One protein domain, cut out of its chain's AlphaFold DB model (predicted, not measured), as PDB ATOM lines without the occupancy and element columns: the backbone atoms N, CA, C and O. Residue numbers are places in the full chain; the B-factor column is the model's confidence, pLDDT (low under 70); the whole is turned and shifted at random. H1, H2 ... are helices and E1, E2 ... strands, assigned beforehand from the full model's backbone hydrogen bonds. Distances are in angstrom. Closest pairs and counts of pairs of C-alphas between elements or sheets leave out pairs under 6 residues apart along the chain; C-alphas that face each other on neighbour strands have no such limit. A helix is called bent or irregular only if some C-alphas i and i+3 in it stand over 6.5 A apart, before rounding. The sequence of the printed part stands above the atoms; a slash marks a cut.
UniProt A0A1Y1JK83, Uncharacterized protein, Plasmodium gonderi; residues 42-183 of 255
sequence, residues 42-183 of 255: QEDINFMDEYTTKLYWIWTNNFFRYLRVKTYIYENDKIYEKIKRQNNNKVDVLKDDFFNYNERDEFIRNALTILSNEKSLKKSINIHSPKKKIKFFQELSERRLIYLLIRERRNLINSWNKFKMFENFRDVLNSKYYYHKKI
ATOM      1  N   GLN A  42     -46.584 -59.298  -7.252       82.19
ATOM      2  CA  GLN A  42     -45.862 -58.138  -7.798       82.19
ATOM      3  C   GLN A  42     -45.041 -58.508  -9.047       82.19
ATOM      4  O   GLN A  42     -44.872 -57.680  -9.939       82.19
ATOM      5  N   GLU A  43     -44.543 -59.744  -9.127       83.81
ATOM      6  CA  GLU A  43     -43.808 -60.235 -10.297       83.81
ATOM      7  C   GLU A  43     -44.710 -60.304 -11.537       83.81
ATOM      8  O   GLU A  43     -44.273 -59.957 -12.634       83.81
ATOM      9  N   ASP A  44     -45.984 -60.667 -11.358       83.69
ATOM     10  CA  ASP A  44     -46.961 -60.731 -12.448       83.69
ATOM     11  C   ASP A  44     -47.307 -59.335 -12.990       83.69
ATOM     12  O   ASP A  44     -47.434 -59.160 -14.205       83.69
ATOM     13  N   ILE A  45     -47.403 -58.329 -12.109       83.94
ATOM     14  CA  ILE A  45     -47.555 -56.924 -12.522       83.94
ATOM     15  C   ILE A  45     -46.343 -56.477 -13.324       83.94
ATOM     16  O   ILE A  45     -46.500 -55.995 -14.443       83.94
ATOM     17  N   ASN A  46     -45.139 -56.672 -12.780       87.00
ATOM     18  CA  ASN A  46     -43.909 -56.230 -13.431       87.00
ATOM     19  C   ASN A  46     -43.778 -56.860 -14.825       87.00
ATOM     20  O   ASN A  46     -43.465 -56.170 -15.793       87.00
ATOM     21  N   PHE A  47     -44.102 -58.150 -14.952       88.56
ATOM     22  CA  PHE A  47     -44.135 -58.841 -16.237       88.56
ATOM     23  C   PHE A  47     -45.107 -58.184 -17.231       88.56
ATOM     24  O   PHE A  47     -44.760 -57.968 -18.395       88.56
ATOM     25  N   MET A  48     -46.324 -57.851 -16.794       88.12
ATOM     26  CA  MET A  48     -47.323 -57.212 -17.655       88.12
ATOM     27  C   MET A  48     -46.972 -55.771 -18.009       88.12
ATOM     28  O   MET A  48     -47.220 -55.357 -19.144       88.12
ATOM     29  N   ASP A  49     -46.370 -55.023 -17.091       88.31
ATOM     30  CA  ASP A  49     -45.877 -53.669 -17.333       88.31
ATOM     31  C   ASP A  49     -44.759 -53.679 -18.381       88.31
ATOM     32  O   ASP A  49     -44.804 -52.918 -19.356       88.31
ATOM     33  N   GLU A  50     -43.794 -54.590 -18.243       90.88
ATOM     34  CA  GLU A  50     -42.703 -54.777 -19.201       90.88
ATOM     35  C   GLU A  50     -43.224 -55.206 -20.577       90.88
ATOM     36  O   GLU A  50     -42.831 -54.637 -21.602       90.88
ATOM     37  N   TYR A  51     -44.146 -56.172 -20.630       90.44
ATOM     38  CA  TYR A  51     -44.701 -56.637 -21.900       90.44
ATOM     39  C   TYR A  51     -45.572 -55.570 -22.576       90.44
ATOM     40  O   TYR A  51     -45.457 -55.350 -23.783       90.44
ATOM     41  N   THR A  52     -46.385 -54.840 -21.810       91.94
ATOM     42  CA  THR A  52     -47.181 -53.713 -22.323       91.94
ATOM     43  C   THR A  52     -46.271 -52.607 -22.859       91.94
ATOM     44  O   THR A  52     -46.510 -52.082 -23.947       91.94
ATOM     45  N   THR A  53     -45.166 -52.318 -22.164       92.81
ATOM     46  CA  THR A  53     -44.134 -51.375 -22.623       92.81
ATOM     47  C   THR A  53     -43.483 -51.841 -23.926       92.81
ATOM     48  O   THR A  53     -43.347 -51.063 -24.873       92.81
ATOM     49  N   LYS A  54     -43.139 -53.129 -24.038       92.88
ATOM     50  CA  LYS A  54     -42.630 -53.718 -25.286       92.88
ATOM     51  C   LYS A  54     -43.627 -53.531 -26.436       92.88
ATOM     52  O   LYS A  54     -43.223 -53.126 -27.527       92.88
ATOM     53  N   LEU A  55     -44.917 -53.796 -26.211       93.69
ATOM     54  CA  LEU A  55     -45.963 -53.618 -27.224       93.69
ATOM     55  C   LEU A  55     -46.133 -52.153 -27.641       93.69
ATOM     56  O   LEU A  55     -46.286 -51.889 -28.834       93.69
ATOM     57  N   TYR A  56     -46.044 -51.211 -26.700       94.62
ATOM     58  CA  TYR A  56     -46.050 -49.776 -26.992       94.62
ATOM     59  C   TYR A  56     -44.918 -49.384 -27.952       94.62
ATOM     60  O   TYR A  56     -45.150 -48.694 -28.950       94.62
ATOM     61  N   TRP A  57     -43.695 -49.866 -27.712       94.75
ATOM     62  CA  TRP A  57     -42.559 -49.567 -28.587       94.75
ATOM     63  C   TRP A  57     -42.653 -50.258 -29.952       94.75
ATOM     64  O   TRP A  57     -42.276 -49.662 -30.963       94.75
ATOM     65  N   ILE A  58     -43.218 -51.469 -30.018       92.44
ATOM     66  CA  ILE A  58     -43.532 -52.140 -31.293       92.44
ATOM     67  C   ILE A  58     -44.554 -51.325 -32.096       92.44
ATOM     68  O   ILE A  58     -44.360 -51.098 -33.295       92.44
ATOM     69  N   TRP A  59     -45.627 -50.861 -31.451       94.75
ATOM     70  CA  TRP A  59     -46.619 -49.989 -32.078       94.75
ATOM     71  C   TRP A  59     -45.982 -48.687 -32.577       94.75
ATOM     72  O   TRP A  59     -46.154 -48.329 -33.742       94.75
ATOM     73  N   THR A  60     -45.163 -48.044 -31.744       93.81
ATOM     74  CA  THR A  60     -44.423 -46.819 -32.087       93.81
ATOM     75  C   THR A  60     -43.530 -47.017 -33.318       93.81
ATOM     76  O   THR A  60     -43.507 -46.184 -34.222       93.81
ATOM     77  N   ASN A  61     -42.839 -48.155 -33.422       92.56
ATOM     78  CA  ASN A  61     -42.042 -48.481 -34.604       92.56
ATOM     79  C   ASN A  61     -42.905 -48.639 -35.870       92.56
ATOM     80  O   ASN A  61     -42.576 -48.107 -36.932       92.56
ATOM     81  N   ASN A  62     -44.035 -49.348 -35.776       93.06
ATOM     82  CA  ASN A  62     -44.969 -49.483 -36.901       93.06
ATOM     83  C   ASN A  62     -45.559 -48.133 -37.319       93.06
ATOM     84  O   ASN A  62     -45.738 -47.889 -38.512       93.06
ATOM     85  N   PHE A  63     -45.807 -47.247 -36.354       93.38
ATOM     86  CA  PHE A  63     -46.265 -45.888 -36.594       93.38
ATOM     87  C   PHE A  63     -45.247 -45.084 -37.404       93.38
ATOM     88  O   PHE A  63     -45.601 -44.559 -38.460       93.38
ATOM     89  N   PHE A  64     -43.971 -45.076 -37.006       92.31
ATOM     90  CA  PHE A  64     -42.925 -44.413 -37.789       92.31
ATOM     91  C   PHE A  64     -42.771 -45.013 -39.189       92.31
ATOM     92  O   PHE A  64     -42.682 -44.278 -40.173       92.31
ATOM     93  N   ARG A  65     -42.801 -46.344 -39.321       91.94
ATOM     94  CA  ARG A  65     -42.694 -47.026 -40.626       91.94
ATOM     95  C   ARG A  65     -43.852 -46.653 -41.553       91.94
ATOM     96  O   ARG A  65     -43.607 -46.295 -42.704       91.94
ATOM     97  N   TYR A  66     -45.084 -46.666 -41.048       93.25
ATOM     98  CA  TYR A  66     -46.259 -46.195 -41.782       93.25
ATOM     99  C   TYR A  66     -46.111 -44.729 -42.209       93.25
ATOM    100  O   TYR A  66     -46.281 -44.404 -43.389       93.25
ATOM    101  N   LEU A  67     -45.724 -43.863 -41.269       92.50
ATOM    102  CA  LEU A  67     -45.598 -42.429 -41.492       92.50
ATOM    103  C   LEU A  67     -44.556 -42.111 -42.567       92.50
ATOM    104  O   LEU A  67     -44.830 -41.303 -43.451       92.50
ATOM    105  N   ARG A  68     -43.405 -42.795 -42.581       92.62
ATOM    106  CA  ARG A  68     -42.384 -42.643 -43.636       92.62
ATOM    107  C   ARG A  68     -42.911 -42.990 -45.018       92.62
ATOM    108  O   ARG A  68     -42.685 -42.232 -45.956       92.62
ATOM    109  N   VAL A  69     -43.602 -44.124 -45.154       93.19
ATOM    110  CA  VAL A  69     -44.141 -44.570 -46.452       93.19
ATOM    111  C   VAL A  69     -45.146 -43.549 -46.971       93.19
ATOM    112  O   VAL A  69     -45.070 -43.136 -48.128       93.19
ATOM    113  N   LYS A  70     -46.079 -43.122 -46.110       92.69
ATOM    114  CA  LYS A  70     -47.107 -42.153 -46.489       92.69
ATOM    115  C   LYS A  70     -46.502 -40.788 -46.812       92.69
ATOM    116  O   LYS A  70     -46.849 -40.216 -47.840       92.69
ATOM    117  N   THR A  71     -45.548 -40.320 -46.008       92.88
ATOM    118  CA  THR A  71     -44.817 -39.065 -46.254       92.88
ATOM    119  C   THR A  71     -44.084 -39.111 -47.586       92.88
ATOM    120  O   THR A  71     -44.263 -38.211 -48.392       92.88
ATOM    121  N   TYR A  72     -43.357 -40.190 -47.896       93.88
ATOM    122  CA  TYR A  72     -42.661 -40.323 -49.181       93.88
ATOM    123  C   TYR A  72     -43.612 -40.234 -50.385       93.88
ATOM    124  O   TYR A  72     -43.296 -39.588 -51.388       93.88
ATOM    125  N   ILE A  73     -44.787 -40.867 -50.285       91.81
ATOM    126  CA  ILE A  73     -45.837 -40.767 -51.307       91.81
ATOM    127  C   ILE A  73     -46.340 -39.324 -51.407       91.81
ATOM    128  O   ILE A  73     -46.455 -38.800 -52.510       91.81
ATOM    129  N   TYR A  74     -46.613 -38.684 -50.269       91.69
ATOM    130  CA  TYR A  74     -47.136 -37.322 -50.198       91.69
ATOM    131  C   TYR A  74     -46.107 -36.270 -50.590       91.69
ATOM    132  O   TYR A  74     -46.508 -35.205 -51.009       91.69
ATOM    133  N   GLU A  75     -44.808 -36.511 -50.515       92.44
ATOM    134  CA  GLU A  75     -43.799 -35.557 -50.992       92.44
ATOM    135  C   GLU A  75     -43.556 -35.681 -52.508       92.44
ATOM    136  O   GLU A  75     -43.024 -34.766 -53.128       92.44
ATOM    137  N   ASN A  76     -43.971 -36.788 -53.139       91.31
ATOM    138  CA  ASN A  76     -43.774 -37.029 -54.568       91.31
ATOM    139  C   ASN A  76     -45.060 -36.809 -55.374       91.31
ATOM    140  O   ASN A  76     -45.842 -37.744 -55.561       91.31
ATOM    141  N   ASP A  77     -45.223 -35.618 -55.962       89.44
ATOM    142  CA  ASP A  77     -46.395 -35.252 -56.784       89.44
ATOM    143  C   ASP A  77     -46.737 -36.298 -57.842       89.44
ATOM    144  O   ASP A  77     -47.887 -36.708 -57.979       89.44
ATOM    145  N   LYS A  78     -45.725 -36.785 -58.569       89.00
ATOM    146  CA  LYS A  78     -45.914 -37.786 -59.628       89.00
ATOM    147  C   LYS A  78     -46.505 -39.089 -59.090       89.00
ATOM    148  O   LYS A  78     -47.331 -39.697 -59.762       89.00
ATOM    149  N   ILE A  79     -46.066 -39.534 -57.913       87.06
ATOM    150  CA  ILE A  79     -46.540 -40.779 -57.294       87.06
ATOM    151  C   ILE A  79     -47.937 -40.553 -56.717       87.06
ATOM    152  O   ILE A  79     -48.845 -41.334 -56.996       87.06
ATOM    153  N   TYR A  80     -48.118 -39.468 -55.965       88.06
ATOM    154  CA  TYR A  80     -49.388 -39.087 -55.361       88.06
ATOM    155  C   TYR A  80     -50.506 -38.957 -56.403       88.06
ATOM    156  O   TYR A  80     -51.534 -39.625 -56.293       88.06
ATOM    157  N   GLU A  81     -50.280 -38.183 -57.466       86.00
ATOM    158  CA  GLU A  81     -51.261 -37.976 -58.535       86.00
ATOM    159  C   GLU A  81     -51.600 -39.272 -59.271       86.00
ATOM    160  O   GLU A  81     -52.762 -39.521 -59.591       86.00
ATOM    161  N   LYS A  82     -50.618 -40.146 -59.510       81.75
ATOM    162  CA  LYS A  82     -50.881 -41.453 -60.125       81.75
ATOM    163  C   LYS A  82     -51.711 -42.366 -59.228       81.75
ATOM    164  O   LYS A  82     -52.614 -43.029 -59.732       81.75
ATOM    165  N   ILE A  83     -51.440 -42.398 -57.921       78.56
ATOM    166  CA  ILE A  83     -52.246 -43.168 -56.962       78.56
ATOM    167  C   ILE A  83     -53.671 -42.618 -56.920       78.56
ATOM    168  O   ILE A  83     -54.618 -43.397 -56.993       78.56
ATOM    169  N   LYS A  84     -53.822 -41.290 -56.879       79.81
ATOM    170  CA  LYS A  84     -55.118 -40.603 -56.872       79.81
ATOM    171  C   LYS A  84     -55.941 -40.881 -58.135       79.81
ATOM    172  O   LYS A  84     -57.149 -41.057 -58.045       79.81
ATOM    173  N   ARG A  85     -55.295 -40.948 -59.306       77.19
ATOM    174  CA  ARG A  85     -55.950 -41.221 -60.602       77.19
ATOM    175  C   ARG A  85     -56.278 -42.700 -60.830       77.19
ATOM    176  O   ARG A  85     -57.137 -43.009 -61.649       77.19
ATOM    177  N   GLN A  86     -55.610 -43.629 -60.143       68.12
ATOM    178  CA  GLN A  86     -55.866 -45.064 -60.283       68.12
ATOM    179  C   GLN A  86     -57.015 -45.535 -59.374       68.12
ATOM    180  O   GLN A  86     -56.747 -45.987 -58.269       68.12
ATOM    181  N   ASN A  87     -58.250 -45.563 -59.896       52.06
ATOM    182  CA  ASN A  87     -59.467 -46.143 -59.290       52.06
ATOM    183  C   ASN A  87     -59.866 -45.604 -57.896       52.06
ATOM    184  O   ASN A  87     -59.096 -45.648 -56.940       52.06
ATOM    185  N   ASN A  88     -61.143 -45.232 -57.741       57.09
ATOM    186  CA  ASN A  88     -61.710 -44.642 -56.516       57.09
ATOM    187  C   ASN A  88     -61.378 -45.409 -55.214       57.09
ATOM    188  O   ASN A  88     -61.091 -44.780 -54.202       57.09
ATOM    189  N   ASN A  89     -61.280 -46.745 -55.251       57.91
ATOM    190  CA  ASN A  89     -60.953 -47.570 -54.075       57.91
ATOM    191  C   ASN A  89     -59.517 -47.390 -53.533       57.91
ATOM    192  O   ASN A  89     -59.230 -47.820 -52.417       57.91
ATOM    193  N   LYS A  90     -58.575 -46.812 -54.301       58.38
ATOM    194  CA  LYS A  90     -57.190 -46.594 -53.832       58.38
ATOM    195  C   LYS A  90     -56.987 -45.250 -53.142       58.38
ATOM    196  O   LYS A  90     -56.043 -45.126 -52.367       58.38
ATOM    197  N   VAL A  91     -57.860 -44.269 -53.368       60.72
ATOM    198  CA  VAL A  91     -57.818 -42.993 -52.632       60.72
ATOM    199  C   VAL A  91     -58.084 -43.235 -51.145       60.72
ATOM    200  O   VAL A  91     -57.416 -42.649 -50.296       60.72
ATOM    201  N   ASP A  92     -58.958 -44.186 -50.816       68.69
ATOM    202  CA  ASP A  92     -59.242 -44.573 -49.429       68.69
ATOM    203  C   ASP A  92     -58.052 -45.243 -48.723       68.69
ATOM    204  O   ASP A  92     -57.992 -45.283 -47.494       68.69
ATOM    205  N   VAL A  93     -57.051 -45.721 -49.473       71.56
ATOM    206  CA  VAL A  93     -55.796 -46.223 -48.889       71.56
ATOM    207  C   VAL A  93     -54.986 -45.078 -48.274       71.56
ATOM    208  O   VAL A  93     -54.278 -45.308 -47.293       71.56
ATOM    209  N   LEU A  94     -55.099 -43.868 -48.835       76.00
ATOM    210  CA  LEU A  94     -54.425 -42.659 -48.351       76.00
ATOM    211  C   LEU A  94     -55.198 -41.951 -47.231       76.00
ATOM    212  O   LEU A  94     -54.593 -41.181 -46.487       76.00
ATOM    213  N   LYS A  95     -56.506 -42.207 -47.111       77.19
ATOM    214  CA  LYS A  95     -57.315 -41.765 -45.971       77.19
ATOM    215  C   LYS A  95     -57.076 -42.674 -44.775       77.19
ATOM    216  O   LYS A  95     -57.026 -43.899 -44.913       77.19
ATOM    217  N   ASP A  96     -57.006 -42.087 -43.598       73.19
ATOM    218  CA  ASP A  96     -56.950 -42.813 -42.342       73.19
ATOM    219  C   ASP A  96     -57.570 -41.991 -41.226       73.19
ATOM    220  O   ASP A  96     -57.614 -40.768 -41.293       73.19
ATOM    221  N   ASP A  97     -58.022 -42.710 -40.204       71.81
ATOM    222  CA  ASP A  97     -58.671 -42.141 -39.025       71.81
ATOM    223  C   ASP A  97     -57.661 -41.901 -37.886       71.81
ATOM    224  O   ASP A  97     -58.035 -41.523 -36.781       71.81
ATOM    225  N   PHE A  98     -56.367 -42.164 -38.133       72.75
ATOM    226  CA  PHE A  98     -55.298 -42.010 -37.138       72.75
ATOM    227  C   PHE A  98     -54.676 -40.611 -37.172       72.75
ATOM    228  O   PHE A  98     -54.126 -40.170 -36.164       72.75
ATOM    229  N   PHE A  99     -54.754 -39.919 -38.313       73.06
ATOM    230  CA  PHE A  99     -54.296 -38.546 -38.476       73.06
ATOM    231  C   PHE A  99     -55.399 -37.665 -39.048       73.06
ATOM    232  O   PHE A  99     -55.743 -37.766 -40.224       73.06
ATOM    233  N   ASN A 100     -55.864 -36.715 -38.244       75.06
ATOM    234  CA  ASN A 100     -56.702 -35.634 -38.741       75.06
ATOM    235  C   ASN A 100     -55.811 -34.545 -39.345       75.06
ATOM    236  O   ASN A 100     -54.982 -33.958 -38.654       75.06
ATOM    237  N   TYR A 101     -55.977 -34.297 -40.639       82.38
ATOM    238  CA  TYR A 101     -55.368 -33.184 -41.361       82.38
ATOM    239  C   TYR A 101     -56.334 -32.723 -42.450       82.38
ATOM    240  O   TYR A 101     -57.028 -33.539 -43.060       82.38
ATOM    241  N   ASN A 102     -56.373 -31.419 -42.701       80.75
ATOM    242  CA  ASN A 102     -57.259 -30.840 -43.706       80.75
ATOM    243  C   ASN A 102     -56.601 -30.850 -45.088       80.75
ATOM    244  O   ASN A 102     -57.271 -31.050 -46.101       80.75
ATOM    245  N   GLU A 103     -55.275 -30.686 -45.131       86.81
ATOM    246  CA  GLU A 103     -54.517 -30.546 -46.372       86.81
ATOM    247  C   GLU A 103     -53.261 -31.426 -46.419       86.81
ATOM    248  O   GLU A 103     -52.692 -31.835 -45.404       86.81
ATOM    249  N   ARG A 104     -52.798 -31.712 -47.642       88.44
ATOM    250  CA  ARG A 104     -51.597 -32.524 -47.899       88.44
ATOM    251  C   ARG A 104     -50.342 -31.918 -47.267       88.44
ATOM    252  O   ARG A 104     -49.558 -32.655 -46.675       88.44
ATOM    253  N   ASP A 105     -50.164 -30.607 -47.373       89.88
ATOM    254  CA  ASP A 105     -48.971 -29.922 -46.862       89.88
ATOM    255  C   ASP A 105     -48.955 -29.871 -45.331       89.88
ATOM    256  O   ASP A 105     -47.903 -30.021 -44.705       89.88
ATOM    257  N   GLU A 106     -50.135 -29.746 -44.717       90.69
ATOM    258  CA  GLU A 106     -50.305 -29.884 -43.272       90.69
ATOM    259  C   GLU A 106     -49.868 -31.276 -42.802       90.69
ATOM    260  O   GLU A 106     -49.063 -31.384 -41.873       90.69
ATOM    261  N   PHE A 107     -50.323 -32.334 -43.485       91.50
ATOM    262  CA  PHE A 107     -49.880 -33.694 -43.190       91.50
ATOM    263  C   PHE A 107     -48.359 -33.825 -43.279       91.50
ATOM    264  O   PHE A 107     -47.747 -34.340 -42.347       91.50
ATOM    265  N   ILE A 108     -47.740 -33.357 -44.371       90.88
ATOM    266  CA  ILE A 108     -46.286 -33.471 -44.577       90.88
ATOM    267  C   ILE A 108     -45.534 -32.782 -43.438       90.88
ATOM    268  O   ILE A 108     -44.658 -33.390 -42.828       90.88
ATOM    269  N   ARG A 109     -45.898 -31.543 -43.094       90.25
ATOM    270  CA  ARG A 109     -45.249 -30.789 -42.010       90.25
ATOM    271  C   ARG A 109     -45.357 -31.509 -40.663       90.25
ATOM    272  O   ARG A 109     -44.355 -31.650 -39.956       90.25
ATOM    273  N   ASN A 110     -46.551 -31.990 -40.321       89.81
ATOM    274  CA  ASN A 110     -46.787 -32.708 -39.068       89.81
ATOM    275  C   ASN A 110     -46.005 -34.029 -39.040       89.81
ATOM    276  O   ASN A 110     -45.337 -34.342 -38.055       89.81
ATOM    277  N   ALA A 111     -46.024 -34.770 -40.148       90.94
ATOM    278  CA  ALA A 111     -45.318 -36.032 -40.286       90.94
ATOM    279  C   ALA A 111     -43.801 -35.862 -40.154       90.94
ATOM    280  O   ALA A 111     -43.167 -36.618 -39.421       90.94
ATOM    281  N   LEU A 112     -43.215 -34.853 -40.802       88.62
ATOM    282  CA  LEU A 112     -41.784 -34.558 -40.701       88.62
ATOM    283  C   LEU A 112     -41.375 -34.159 -39.281       88.62
ATOM    284  O   LEU A 112     -40.340 -34.612 -38.792       88.62
ATOM    285  N   THR A 113     -42.211 -33.378 -38.595       88.00
ATOM    286  CA  THR A 113     -41.993 -33.020 -37.186       88.00
ATOM    287  C   THR A 113     -41.961 -34.274 -36.314       88.00
ATOM    288  O   THR A 113     -41.011 -34.489 -35.565       88.00
ATOM    289  N   ILE A 114     -42.939 -35.165 -36.468       88.62
ATOM    290  CA  ILE A 114     -42.983 -36.435 -35.736       88.62
ATOM    291  C   ILE A 114     -41.771 -37.312 -36.072       88.62
ATOM    292  O   ILE A 114     -41.129 -37.840 -35.168       88.62
ATOM    293  N   LEU A 115     -41.423 -37.448 -37.353       88.75
ATOM    294  CA  LEU A 115     -40.284 -38.252 -37.804       88.75
ATOM    295  C   LEU A 115     -38.947 -37.732 -37.266       88.75
ATOM    296  O   LEU A 115     -38.061 -38.537 -36.992       88.75
ATOM    297  N   SER A 116     -38.803 -36.423 -37.039       84.69
ATOM    298  CA  SER A 116     -37.608 -35.879 -36.381       84.69
ATOM    299  C   SER A 116     -37.456 -36.339 -34.923       84.69
ATOM    300  O   SER A 116     -36.334 -36.568 -34.468       84.69
ATOM    301  N   ASN A 117     -38.569 -36.593 -34.220       82.62
ATOM    302  CA  ASN A 117     -38.565 -37.117 -32.849       82.62
ATOM    303  C   ASN A 117     -38.254 -38.618 -32.779       82.62
ATOM    304  O   ASN A 117     -37.955 -39.145 -31.710       82.62
ATOM    305  N   GLU A 118     -38.277 -39.340 -33.898       86.00
ATOM    306  CA  GLU A 118     -37.890 -40.750 -33.901       86.00
ATOM    307  C   GLU A 118     -36.448 -40.948 -33.417       86.00
ATOM    308  O   GLU A 118     -36.137 -41.931 -32.739       86.00
ATOM    309  N   LYS A 119     -35.565 -39.985 -33.711       80.69
ATOM    310  CA  LYS A 119     -34.158 -40.029 -33.304       80.69
ATOM    311  C   LYS A 119     -34.010 -40.185 -31.791       80.69
ATOM    312  O   LYS A 119     -33.227 -41.029 -31.356       80.69
ATOM    313  N   SER A 120     -34.756 -39.414 -30.997       83.88
ATOM    314  CA  SER A 120     -34.679 -39.484 -29.533       83.88
ATOM    315  C   SER A 120     -35.254 -40.788 -28.978       83.88
ATOM    316  O   SER A 120     -34.830 -41.244 -27.921       83.88
ATOM    317  N   LEU A 121     -36.174 -41.429 -29.702       86.50
ATOM    318  CA  LEU A 121     -36.830 -42.676 -29.289       86.50
ATOM    319  C   LEU A 121     -36.119 -43.940 -29.796       86.50
ATOM    320  O   LEU A 121     -36.440 -45.056 -29.379       86.50
ATOM    321  N   LYS A 122     -35.125 -43.783 -30.674       85.12
ATOM    322  CA  LYS A 122     -34.470 -44.871 -31.411       85.12
ATOM    323  C   LYS A 122     -33.900 -45.968 -30.514       85.12
ATOM    324  O   LYS A 122     -33.979 -47.138 -30.875       85.12
ATOM    325  N   LYS A 123     -33.334 -45.619 -29.353       86.94
ATOM    326  CA  LYS A 123     -32.773 -46.605 -28.412       86.94
ATOM    327  C   LYS A 123     -33.867 -47.523 -27.865       86.94
ATOM    328  O   LYS A 123     -33.735 -48.737 -27.980       86.94
ATOM    329  N   SER A 124     -34.957 -46.949 -27.358       87.12
ATOM    330  CA  SER A 124     -36.106 -47.702 -26.841       87.12
ATOM    331  C   SER A 124     -36.755 -48.552 -27.930       87.12
ATOM    332  O   SER A 124     -37.023 -49.733 -27.724       87.12
ATOM    333  N   ILE A 125     -36.910 -47.993 -29.134       86.06
ATOM    334  CA  ILE A 125     -37.427 -48.733 -30.290       86.06
ATOM    335  C   ILE A 125     -36.530 -49.932 -30.612       86.06
ATOM    336  O   ILE A 125     -37.032 -51.044 -30.722       86.06
ATOM    337  N   ASN A 126     -35.213 -49.742 -30.713       84.50
ATOM    338  CA  ASN A 126     -34.282 -50.810 -31.086       84.50
ATOM    339  C   ASN A 126     -34.210 -51.945 -30.057       84.50
ATOM    340  O   ASN A 126     -33.968 -53.084 -30.450       84.50
ATOM    341  N   ILE A 127     -34.418 -51.651 -28.768       86.88
ATOM    342  CA  ILE A 127     -34.474 -52.669 -27.708       86.88
ATOM    343  C   ILE A 127     -35.627 -53.649 -27.964       86.88
ATOM    344  O   ILE A 127     -35.467 -54.856 -27.795       86.88
ATOM    345  N   HIS A 128     -36.784 -53.145 -28.399       84.56
ATOM    346  CA  HIS A 128     -38.011 -53.942 -28.529       84.56
ATOM    347  C   HIS A 128     -38.358 -54.339 -29.971       84.56
ATOM    348  O   HIS A 128     -39.175 -55.229 -30.198       84.56
ATOM    349  N   SER A 129     -37.764 -53.674 -30.958       83.06
ATOM    350  CA  SER A 129     -37.953 -53.875 -32.393       83.06
ATOM    351  C   SER A 129     -36.607 -53.691 -33.099       83.06
ATOM    352  O   SER A 129     -36.318 -52.601 -33.597       83.06
ATOM    353  N   PRO A 130     -35.757 -54.735 -33.125       76.12
ATOM    354  CA  PRO A 130     -34.397 -54.619 -33.622       76.12
ATOM    355  C   PRO A 130     -34.357 -54.174 -35.085       76.12
ATOM    356  O   PRO A 130     -35.228 -54.513 -35.895       76.12
ATOM    357  N   LYS A 131     -33.304 -53.418 -35.405       71.31
ATOM    358  CA  LYS A 131     -33.114 -52.787 -36.709       71.31
ATOM    359  C   LYS A 131     -33.118 -53.825 -37.822       71.31
ATOM    360  O   LYS A 131     -32.412 -54.834 -37.773       71.31
ATOM    361  N   LYS A 132     -33.885 -53.531 -38.863       83.12
ATOM    362  CA  LYS A 132     -34.030 -54.405 -40.020       83.12
ATOM    363  C   LYS A 132     -33.128 -53.940 -41.157       83.12
ATOM    364  O   LYS A 132     -32.531 -52.862 -41.113       83.12
ATOM    365  N   LYS A 133     -32.983 -54.774 -42.188       87.00
ATOM    366  CA  LYS A 133     -32.207 -54.395 -43.378       87.00
ATOM    367  C   LYS A 133     -32.851 -53.172 -44.038       87.00
ATOM    368  O   LYS A 133     -34.069 -53.058 -44.073       87.00
ATOM    369  N   ILE A 134     -32.047 -52.271 -44.582       88.69
ATOM    370  CA  ILE A 134     -32.564 -51.055 -45.220       88.69
ATOM    371  C   ILE A 134     -32.877 -51.326 -46.691       88.69
ATOM    372  O   ILE A 134     -32.109 -51.998 -47.379       88.69
ATOM    373  N   LYS A 135     -34.003 -50.792 -47.164       91.69
ATOM    374  CA  LYS A 135     -34.353 -50.669 -48.583       91.69
ATOM    375  C   LYS A 135     -34.791 -49.245 -48.895       91.69
ATOM    376  O   LYS A 135     -35.309 -48.550 -48.024       91.69
ATOM    377  N   PHE A 136     -34.629 -48.819 -50.143       93.31
ATOM    378  CA  PHE A 136     -35.020 -47.469 -50.545       93.31
ATOM    379  C   PHE A 136     -36.361 -47.453 -51.270       93.31
ATOM    380  O   PHE A 136     -36.674 -48.349 -52.054       93.31
ATOM    381  N   PHE A 137     -37.161 -46.413 -51.028       94.12
ATOM    382  CA  PHE A 137     -38.449 -46.250 -51.704       94.12
ATOM    383  C   PHE A 137     -38.297 -46.080 -53.216       94.12
ATOM    384  O   PHE A 137     -39.123 -46.583 -53.971       94.12
ATOM    385  N   GLN A 138     -37.219 -45.431 -53.658       92.81
ATOM    386  CA  GLN A 138     -36.898 -45.217 -55.070       92.81
ATOM    387  C   GLN A 138     -36.674 -46.523 -55.851       92.81
ATOM    388  O   GLN A 138     -36.816 -46.540 -57.069       92.81
ATOM    389  N   GLU A 139     -36.344 -47.620 -55.165       92.69
ATOM    390  CA  GLU A 139     -36.158 -48.946 -55.774       92.69
ATOM    391  C   GLU A 139     -37.481 -49.713 -55.934       92.69
ATOM    392  O   GLU A 139     -37.527 -50.806 -56.508       92.69
ATOM    393  N   LEU A 140     -38.578 -49.182 -55.389       91.19
ATOM    394  CA  LEU A 140     -39.883 -49.820 -55.421       91.19
ATOM    395  C   LEU A 140     -40.729 -49.277 -56.569       91.19
ATOM    396  O   LEU A 140     -40.837 -48.075 -56.791       91.19
ATOM    397  N   SER A 141     -41.425 -50.184 -57.252       89.75
ATOM    398  CA  SER A 141     -42.501 -49.789 -58.155       89.75
ATOM    399  C   SER A 141     -43.692 -49.220 -57.378       89.75
ATOM    400  O   SER A 141     -43.926 -49.573 -56.221       89.75
ATOM    401  N   GLU A 142     -44.518 -48.413 -58.041       84.12
ATOM    402  CA  GLU A 142     -45.735 -47.820 -57.460       84.12
ATOM    403  C   GLU A 142     -46.653 -48.878 -56.825       84.12
ATOM    404  O   GLU A 142     -47.115 -48.726 -55.695       84.12
ATOM    405  N   ARG A 143     -46.854 -50.017 -57.503       85.88
ATOM    406  CA  ARG A 143     -47.651 -51.134 -56.971       85.88
ATOM    407  C   ARG A 143     -47.063 -51.695 -55.671       85.88
ATOM    408  O   ARG A 143     -47.823 -52.057 -54.774       85.88
ATOM    409  N   ARG A 144     -45.732 -51.769 -55.561       90.50
ATOM    410  CA  ARG A 144     -45.046 -52.208 -54.336       90.50
ATOM    411  C   ARG A 144     -45.154 -51.166 -53.226       90.50
ATOM    412  O   ARG A 144     -45.364 -51.570 -52.089       90.50
ATOM    413  N   LEU A 145     -45.076 -49.872 -53.543       89.81
ATOM    414  CA  LEU A 145     -45.288 -48.787 -52.575       89.81
ATOM    415  C   LEU A 145     -46.705 -48.810 -51.993       89.81
ATOM    416  O   LEU A 145     -46.862 -48.750 -50.779       89.81
ATOM    417  N   ILE A 146     -47.730 -48.994 -52.831       87.38
ATOM    418  CA  ILE A 146     -49.124 -49.117 -52.371       87.38
ATOM    419  C   ILE A 146     -49.294 -50.360 -51.490       87.38
ATOM    420  O   ILE A 146     -49.895 -50.291 -50.420       87.38
ATOM    421  N   TYR A 147     -48.753 -51.505 -51.917       89.19
ATOM    422  CA  TYR A 147     -48.807 -52.731 -51.120       89.19
ATOM    423  C   TYR A 147     -48.111 -52.561 -49.763       89.19
ATOM    424  O   TYR A 147     -48.636 -53.005 -48.742       89.19
ATOM    425  N   LEU A 148     -46.951 -51.900 -49.752       91.94
ATOM    426  CA  LEU A 148     -46.224 -51.574 -48.534       91.94
ATOM    427  C   LEU A 148     -47.066 -50.674 -47.625       91.94
ATOM    428  O   LEU A 148     -47.250 -51.027 -46.468       91.94
ATOM    429  N   LEU A 149     -47.652 -49.594 -48.150       90.94
ATOM    430  CA  LEU A 149     -48.513 -48.688 -47.384       90.94
ATOM    431  C   LEU A 149     -49.692 -49.426 -46.731       90.94
ATOM    432  O   LEU A 149     -49.927 -49.270 -45.535       90.94
ATOM    433  N   ILE A 150     -50.398 -50.277 -47.484       89.12
ATOM    434  CA  ILE A 150     -51.515 -51.087 -46.962       89.12
ATOM    435  C   ILE A 150     -51.034 -52.024 -45.851       89.12
ATOM    436  O   ILE A 150     -51.711 -52.201 -44.836       89.12
ATOM    437  N   ARG A 151     -49.868 -52.648 -46.042       91.56
ATOM    438  CA  ARG A 151     -49.304 -53.588 -45.074       91.56
ATOM    439  C   ARG A 151     -48.867 -52.884 -43.792       91.56
ATOM    440  O   ARG A 151     -49.188 -53.384 -42.718       91.56
ATOM    441  N   GLU A 152     -48.195 -51.740 -43.896       92.44
ATOM    442  CA  GLU A 152     -47.813 -50.933 -42.732       92.44
ATOM    443  C   GLU A 152     -49.041 -50.397 -42.001       92.44
ATOM    444  O   GLU A 152     -49.101 -50.503 -40.782       92.44
ATOM    445  N   ARG A 153     -50.070 -49.926 -42.721       91.12
ATOM    446  CA  ARG A 153     -51.344 -49.504 -42.115       91.12
ATOM    447  C   ARG A 153     -51.982 -50.635 -41.313       91.12
ATOM    448  O   ARG A 153     -52.383 -50.433 -40.174       91.12
ATOM    449  N   ARG A 154     -52.055 -51.843 -41.881       91.69
ATOM    450  CA  ARG A 154     -52.604 -53.012 -41.176       91.69
ATOM    451  C   ARG A 154     -51.776 -53.375 -39.944       91.69
ATOM    452  O   ARG A 154     -52.350 -53.661 -38.901       91.69
ATOM    453  N   ASN A 155     -50.449 -53.357 -40.055       92.69
ATOM    454  CA  ASN A 155     -49.568 -53.615 -38.918       92.69
ATOM    455  C   ASN A 155     -49.730 -52.559 -37.821       92.69
ATOM    456  O   ASN A 155     -49.809 -52.935 -36.658       92.69
ATOM    457  N   LEU A 156     -49.833 -51.278 -38.182       93.31
ATOM    458  CA  LEU A 156     -50.095 -50.183 -37.251       93.31
ATOM    459  C   LEU A 156     -51.386 -50.437 -36.465       93.31
ATOM    460  O   LEU A 156     -51.333 -50.509 -35.239       93.31
ATOM    461  N   ILE A 157     -52.500 -50.684 -37.162       91.94
ATOM    462  CA  ILE A 157     -53.810 -50.985 -36.557       91.94
ATOM    463  C   ILE A 157     -53.727 -52.191 -35.624       91.94
ATOM    464  O   ILE A 157     -54.137 -52.122 -34.469       91.94
ATOM    465  N   ASN A 158     -53.164 -53.296 -36.108       93.12
ATOM    466  CA  ASN A 158     -53.101 -54.527 -35.330       93.12
ATOM    467  C   ASN A 158     -52.199 -54.360 -34.103       93.12
ATOM    468  O   ASN A 158     -52.558 -54.805 -33.019       93.12
ATOM    469  N   SER A 159     -51.062 -53.673 -34.244       93.88
ATOM    470  CA  SER A 159     -50.173 -53.390 -33.115       93.88
ATOM    471  C   SER A 159     -50.810 -52.471 -32.076       93.88
ATOM    472  O   SER A 159     -50.643 -52.724 -30.888       93.88
ATOM    473  N   TRP A 160     -51.598 -51.476 -32.500       94.38
ATOM    474  CA  TRP A 160     -52.362 -50.615 -31.598       94.38
ATOM    475  C   TRP A 160     -53.420 -51.404 -30.830       94.38
ATOM    476  O   TRP A 160     -53.471 -51.347 -29.605       94.38
ATOM    477  N   ASN A 161     -54.226 -52.195 -31.541       92.81
ATOM    478  CA  ASN A 161     -55.273 -53.007 -30.927       92.81
ATOM    479  C   ASN A 161     -54.678 -54.027 -29.949       92.81
ATOM    480  O   ASN A 161     -55.201 -54.196 -28.851       92.81
ATOM    481  N   LYS A 162     -53.552 -54.659 -30.311       91.81
ATOM    482  CA  LYS A 162     -52.827 -55.569 -29.417       91.81
ATOM    483  C   LYS A 162     -52.295 -54.827 -28.189       91.81
ATOM    484  O   LYS A 162     -52.496 -55.298 -27.079       91.81
ATOM    485  N   PHE A 163     -51.669 -53.664 -28.363       93.62
ATOM    486  CA  PHE A 163     -51.210 -52.833 -27.247       93.62
ATOM    487  C   PHE A 163     -52.360 -52.469 -26.294       93.62
ATOM    488  O   PHE A 163     -52.265 -52.759 -25.106       93.62
ATOM    489  N   LYS A 164     -53.472 -51.931 -26.808       93.00
ATOM    490  CA  LYS A 164     -54.650 -51.562 -26.003       93.00
ATOM    491  C   LYS A 164     -55.279 -52.752 -25.281       93.00
ATOM    492  O   LYS A 164     -55.701 -52.617 -24.138       93.00
ATOM    493  N   MET A 165     -55.329 -53.914 -25.928       89.50
ATOM    494  CA  MET A 165     -55.817 -55.148 -25.309       89.50
ATOM    495  C   MET A 165     -54.973 -55.524 -24.081       89.50
ATOM    496  O   MET A 165     -55.522 -55.785 -23.016       89.50
ATOM    497  N   PHE A 166     -53.644 -55.495 -24.206       89.62
ATOM    498  CA  PHE A 166     -52.738 -55.814 -23.099       89.62
ATOM    499  C   PHE A 166     -52.672 -54.718 -22.031       89.62
ATOM    500  O   PHE A 166     -52.531 -55.039 -20.855       89.62
ATOM    501  N   GLU A 167     -52.860 -53.455 -22.409       90.75
ATOM    502  CA  GLU A 167     -53.030 -52.351 -21.464       90.75
ATOM    503  C   GLU A 167     -54.252 -52.578 -20.560       90.75
ATOM    504  O   GLU A 167     -54.140 -52.496 -19.340       90.75
ATOM    505  N   ASN A 168     -55.388 -52.983 -21.136       88.62
ATOM    506  CA  ASN A 168     -56.576 -53.324 -20.354       88.62
ATOM    507  C   ASN A 168     -56.312 -54.501 -19.396       88.62
ATOM    508  O   ASN A 168     -56.775 -54.486 -18.258       88.62
ATOM    509  N   PHE A 169     -55.563 -55.522 -19.828       87.12
ATOM    510  CA  PHE A 169     -55.202 -56.649 -18.957       87.12
ATOM    511  C   PHE A 169     -54.280 -56.240 -17.813       87.12
ATOM    512  O   PHE A 169     -54.483 -56.673 -16.680       87.12
ATOM    513  N   ARG A 170     -53.293 -55.386 -18.093       87.69
ATOM    514  CA  ARG A 170     -52.420 -54.794 -17.077       87.69
ATOM    515  C   ARG A 170     -53.241 -54.032 -16.037       87.69
ATOM    516  O   ARG A 170     -53.034 -54.219 -14.844       87.69
ATOM    517  N   ASP A 171     -54.212 -53.234 -16.468       85.88
ATOM    518  CA  ASP A 171     -55.054 -52.449 -15.560       85.88
ATOM    519  C   ASP A 171     -55.958 -53.346 -14.689       85.88
ATOM    520  O   ASP A 171     -56.102 -53.107 -13.486       85.88
ATOM    521  N   VAL A 172     -56.498 -54.436 -15.252       82.88
ATOM    522  CA  VAL A 172     -57.207 -55.475 -14.479       82.88
ATOM    523  C   VAL A 172     -56.291 -56.094 -13.425       82.88
ATOM    524  O   VAL A 172     -56.710 -56.270 -12.282       82.88
ATOM    525  N   LEU A 173     -55.047 -56.411 -13.781       83.25
ATOM    526  CA  LEU A 173     -54.096 -57.034 -12.862       83.25
ATOM    527  C   LEU A 173     -53.658 -56.100 -11.743       83.25
ATOM    528  O   LEU A 173     -53.671 -56.502 -10.582       83.25
ATOM    529  N   ASN A 174     -53.381 -54.839 -12.065       82.19
ATOM    530  CA  ASN A 174     -53.103 -53.806 -11.073       82.19
ATOM    531  C   ASN A 174     -54.257 -53.656 -10.074       82.19
ATOM    532  O   ASN A 174     -54.031 -53.561  -8.867       82.19
ATOM    533  N   SER A 175     -55.501 -53.709 -10.562       82.44
ATOM    534  CA  SER A 175     -56.692 -53.712  -9.711       82.44
ATOM    535  C   SER A 175     -56.749 -54.957  -8.813       82.44
ATOM    536  O   SER A 175     -56.880 -54.821  -7.595       82.44
ATOM    537  N   LYS A 176     -56.573 -56.167  -9.372       80.44
ATOM    538  CA  LYS A 176     -56.535 -57.427  -8.598       80.44
ATOM    539  C   LYS A 176     -55.478 -57.373  -7.487       80.44
ATOM    540  O   LYS A 176     -55.796 -57.620  -6.324       80.44
ATOM    541  N   TYR A 177     -54.247 -56.989  -7.823       81.19
ATOM    542  CA  TYR A 177     -53.146 -56.871  -6.866       81.19
ATOM    543  C   TYR A 177     -53.443 -55.872  -5.746       81.19
ATOM    544  O   TYR A 177     -53.221 -56.169  -4.572       81.19
ATOM    545  N   TYR A 178     -53.984 -54.699  -6.087       80.25
ATOM    546  CA  TYR A 178     -54.345 -53.680  -5.104       80.25
ATOM    547  C   TYR A 178     -55.339 -54.209  -4.063       80.25
ATOM    548  O   TYR A 178     -55.133 -54.025  -2.860       80.25
ATOM    549  N   TYR A 179     -56.393 -54.903  -4.504       74.31
ATOM    550  CA  TYR A 179     -57.383 -55.479  -3.593       74.31
ATOM    551  C   TYR A 179     -56.809 -56.624  -2.756       74.31
ATOM    552  O   TYR A 179     -57.053 -56.656  -1.550       74.31
ATOM    553  N   HIS A 180     -55.991 -57.509  -3.335       74.75
ATOM    554  CA  HIS A 180     -55.309 -58.559  -2.568       74.75
ATOM    555  C   HIS A 180     -54.384 -57.985  -1.495       74.75
ATOM    556  O   HIS A 180     -54.423 -58.423  -0.344       74.75
ATOM    557  N   LYS A 181     -53.606 -56.953  -1.830       75.50
ATOM    558  CA  LYS A 181     -52.730 -56.264  -0.880       75.50
ATOM    559  C   LYS A 181     -53.517 -55.587   0.246       75.50
ATOM    560  O   LYS A 181     -53.109 -55.651   1.398       75.50
ATOM    561  N   LYS A 182     -54.669 -54.982  -0.052       70.62
ATOM    562  CA  LYS A 182     -55.548 -54.398   0.975       70.62
ATOM    563  C   LYS A 182     -56.170 -55.432   1.909       70.62
ATOM    564  O   LYS A 182     -56.277 -55.164   3.105       70.62
ATOM    565  N   ILE A 183     -56.583 -56.584   1.375       70.88
ATOM    566  CA  ILE A 183     -57.102 -57.709   2.167       70.88
ATOM    567  C   ILE A 183     -56.011 -58.230   3.106       70.88
ATOM    568  O   ILE A 183     -56.243 -58.336   4.305       70.88
TER     569      ILE A 183
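This is residues 42 to 183 of the 255 residues of an uncharacterized protein of Plasmodium gonderi (UniProt A0A1Y1JK83). Two long helices, H1 and H5, lie side by side and run opposite ways as the long axis of a rod, with the short helices H2 and H3 gathered at the end where H1 finishes and H5 starts. The kinked helix H4 packs on H1, and the short strand E1 lies on the way back from H4 to H5. You have 142 printed residues here, with five named helices and one named strand in the order H1, H2, H3, H4, E1, H5, a mostly helix domain. It is loose, with a radius of gyration of the C-alphas of 18.8 A and spans of 65 by 30 by 24 A.

Find C-alpha 42 at (-45.862, -58.138, -7.798); from there H1 runs 48.8 A to C-alpha 75 at (-43.799, -35.557, -50.992). Next come H2, residues 77 to 85, 11.9 A long, and H3, residues 88 to 94, 11.1 A long. H4, residues 104 to 128, covers 31.9 A; it has a kink of 71 degrees near residue 121 and is irregular, with C-alphas 120 and 123 lying 7.5 A apart. E1, residues 133 to 136, is 10.4 A long and pairs with no named strand. H5, residues 142 to 183, runs 61.5 A and ends with C-alpha 183 at (-57.102, -57.709, 2.167).

Begin with H1, the hub, which touches three other helices. It only just touches H2, only at the corner, with 3 pairs of C-alphas within 8 A; the closest C-alphas are those of Ile 73 and Tyr 80, 5.6 A apart. H2 touches H3 only at the corner, closest at the C-alphas of Lys 84 and Val 91, 5.6 A. H4 touches H1, closest at the C-alphas of Trp 57 and Ile 125, 5.5 A; they run opposite ways at a steep tilt of 37 degrees, only just more than shallow. H5 touches H1 at a shallow tilt of 22 degrees, opposite ways, with the C-alphas of Trp 59 and Ser 159 closest at 5.0 A. H3 and H5 are close but not clearly touching, at 6.8 A between the C-alphas of Val 93 and Ile 150. H4 and H5 are apart, and E1 is apart from H1. In H1, H2 and H5 every O i to N i+4 pair is within hydrogen-bond range; H4 has 16 of 21, and H3 has 0 of 3, beside 3 of 4 O i to N i+3 pairs.

The two C-alphas farthest apart are those of Lys 78 and Ile 183, 65.9 A, while those of the first and last printed residues, Gln 42 and Ile 183, are 15.0 A apart. The printed part has no cut and no long link; the link from H3 to H4, nine residues, is short, and the others are tight. The mean pLDDT of the printed part of this model is 85.8, and residues 86 to 92, of which 88 to 92 belong to H3, are under 70.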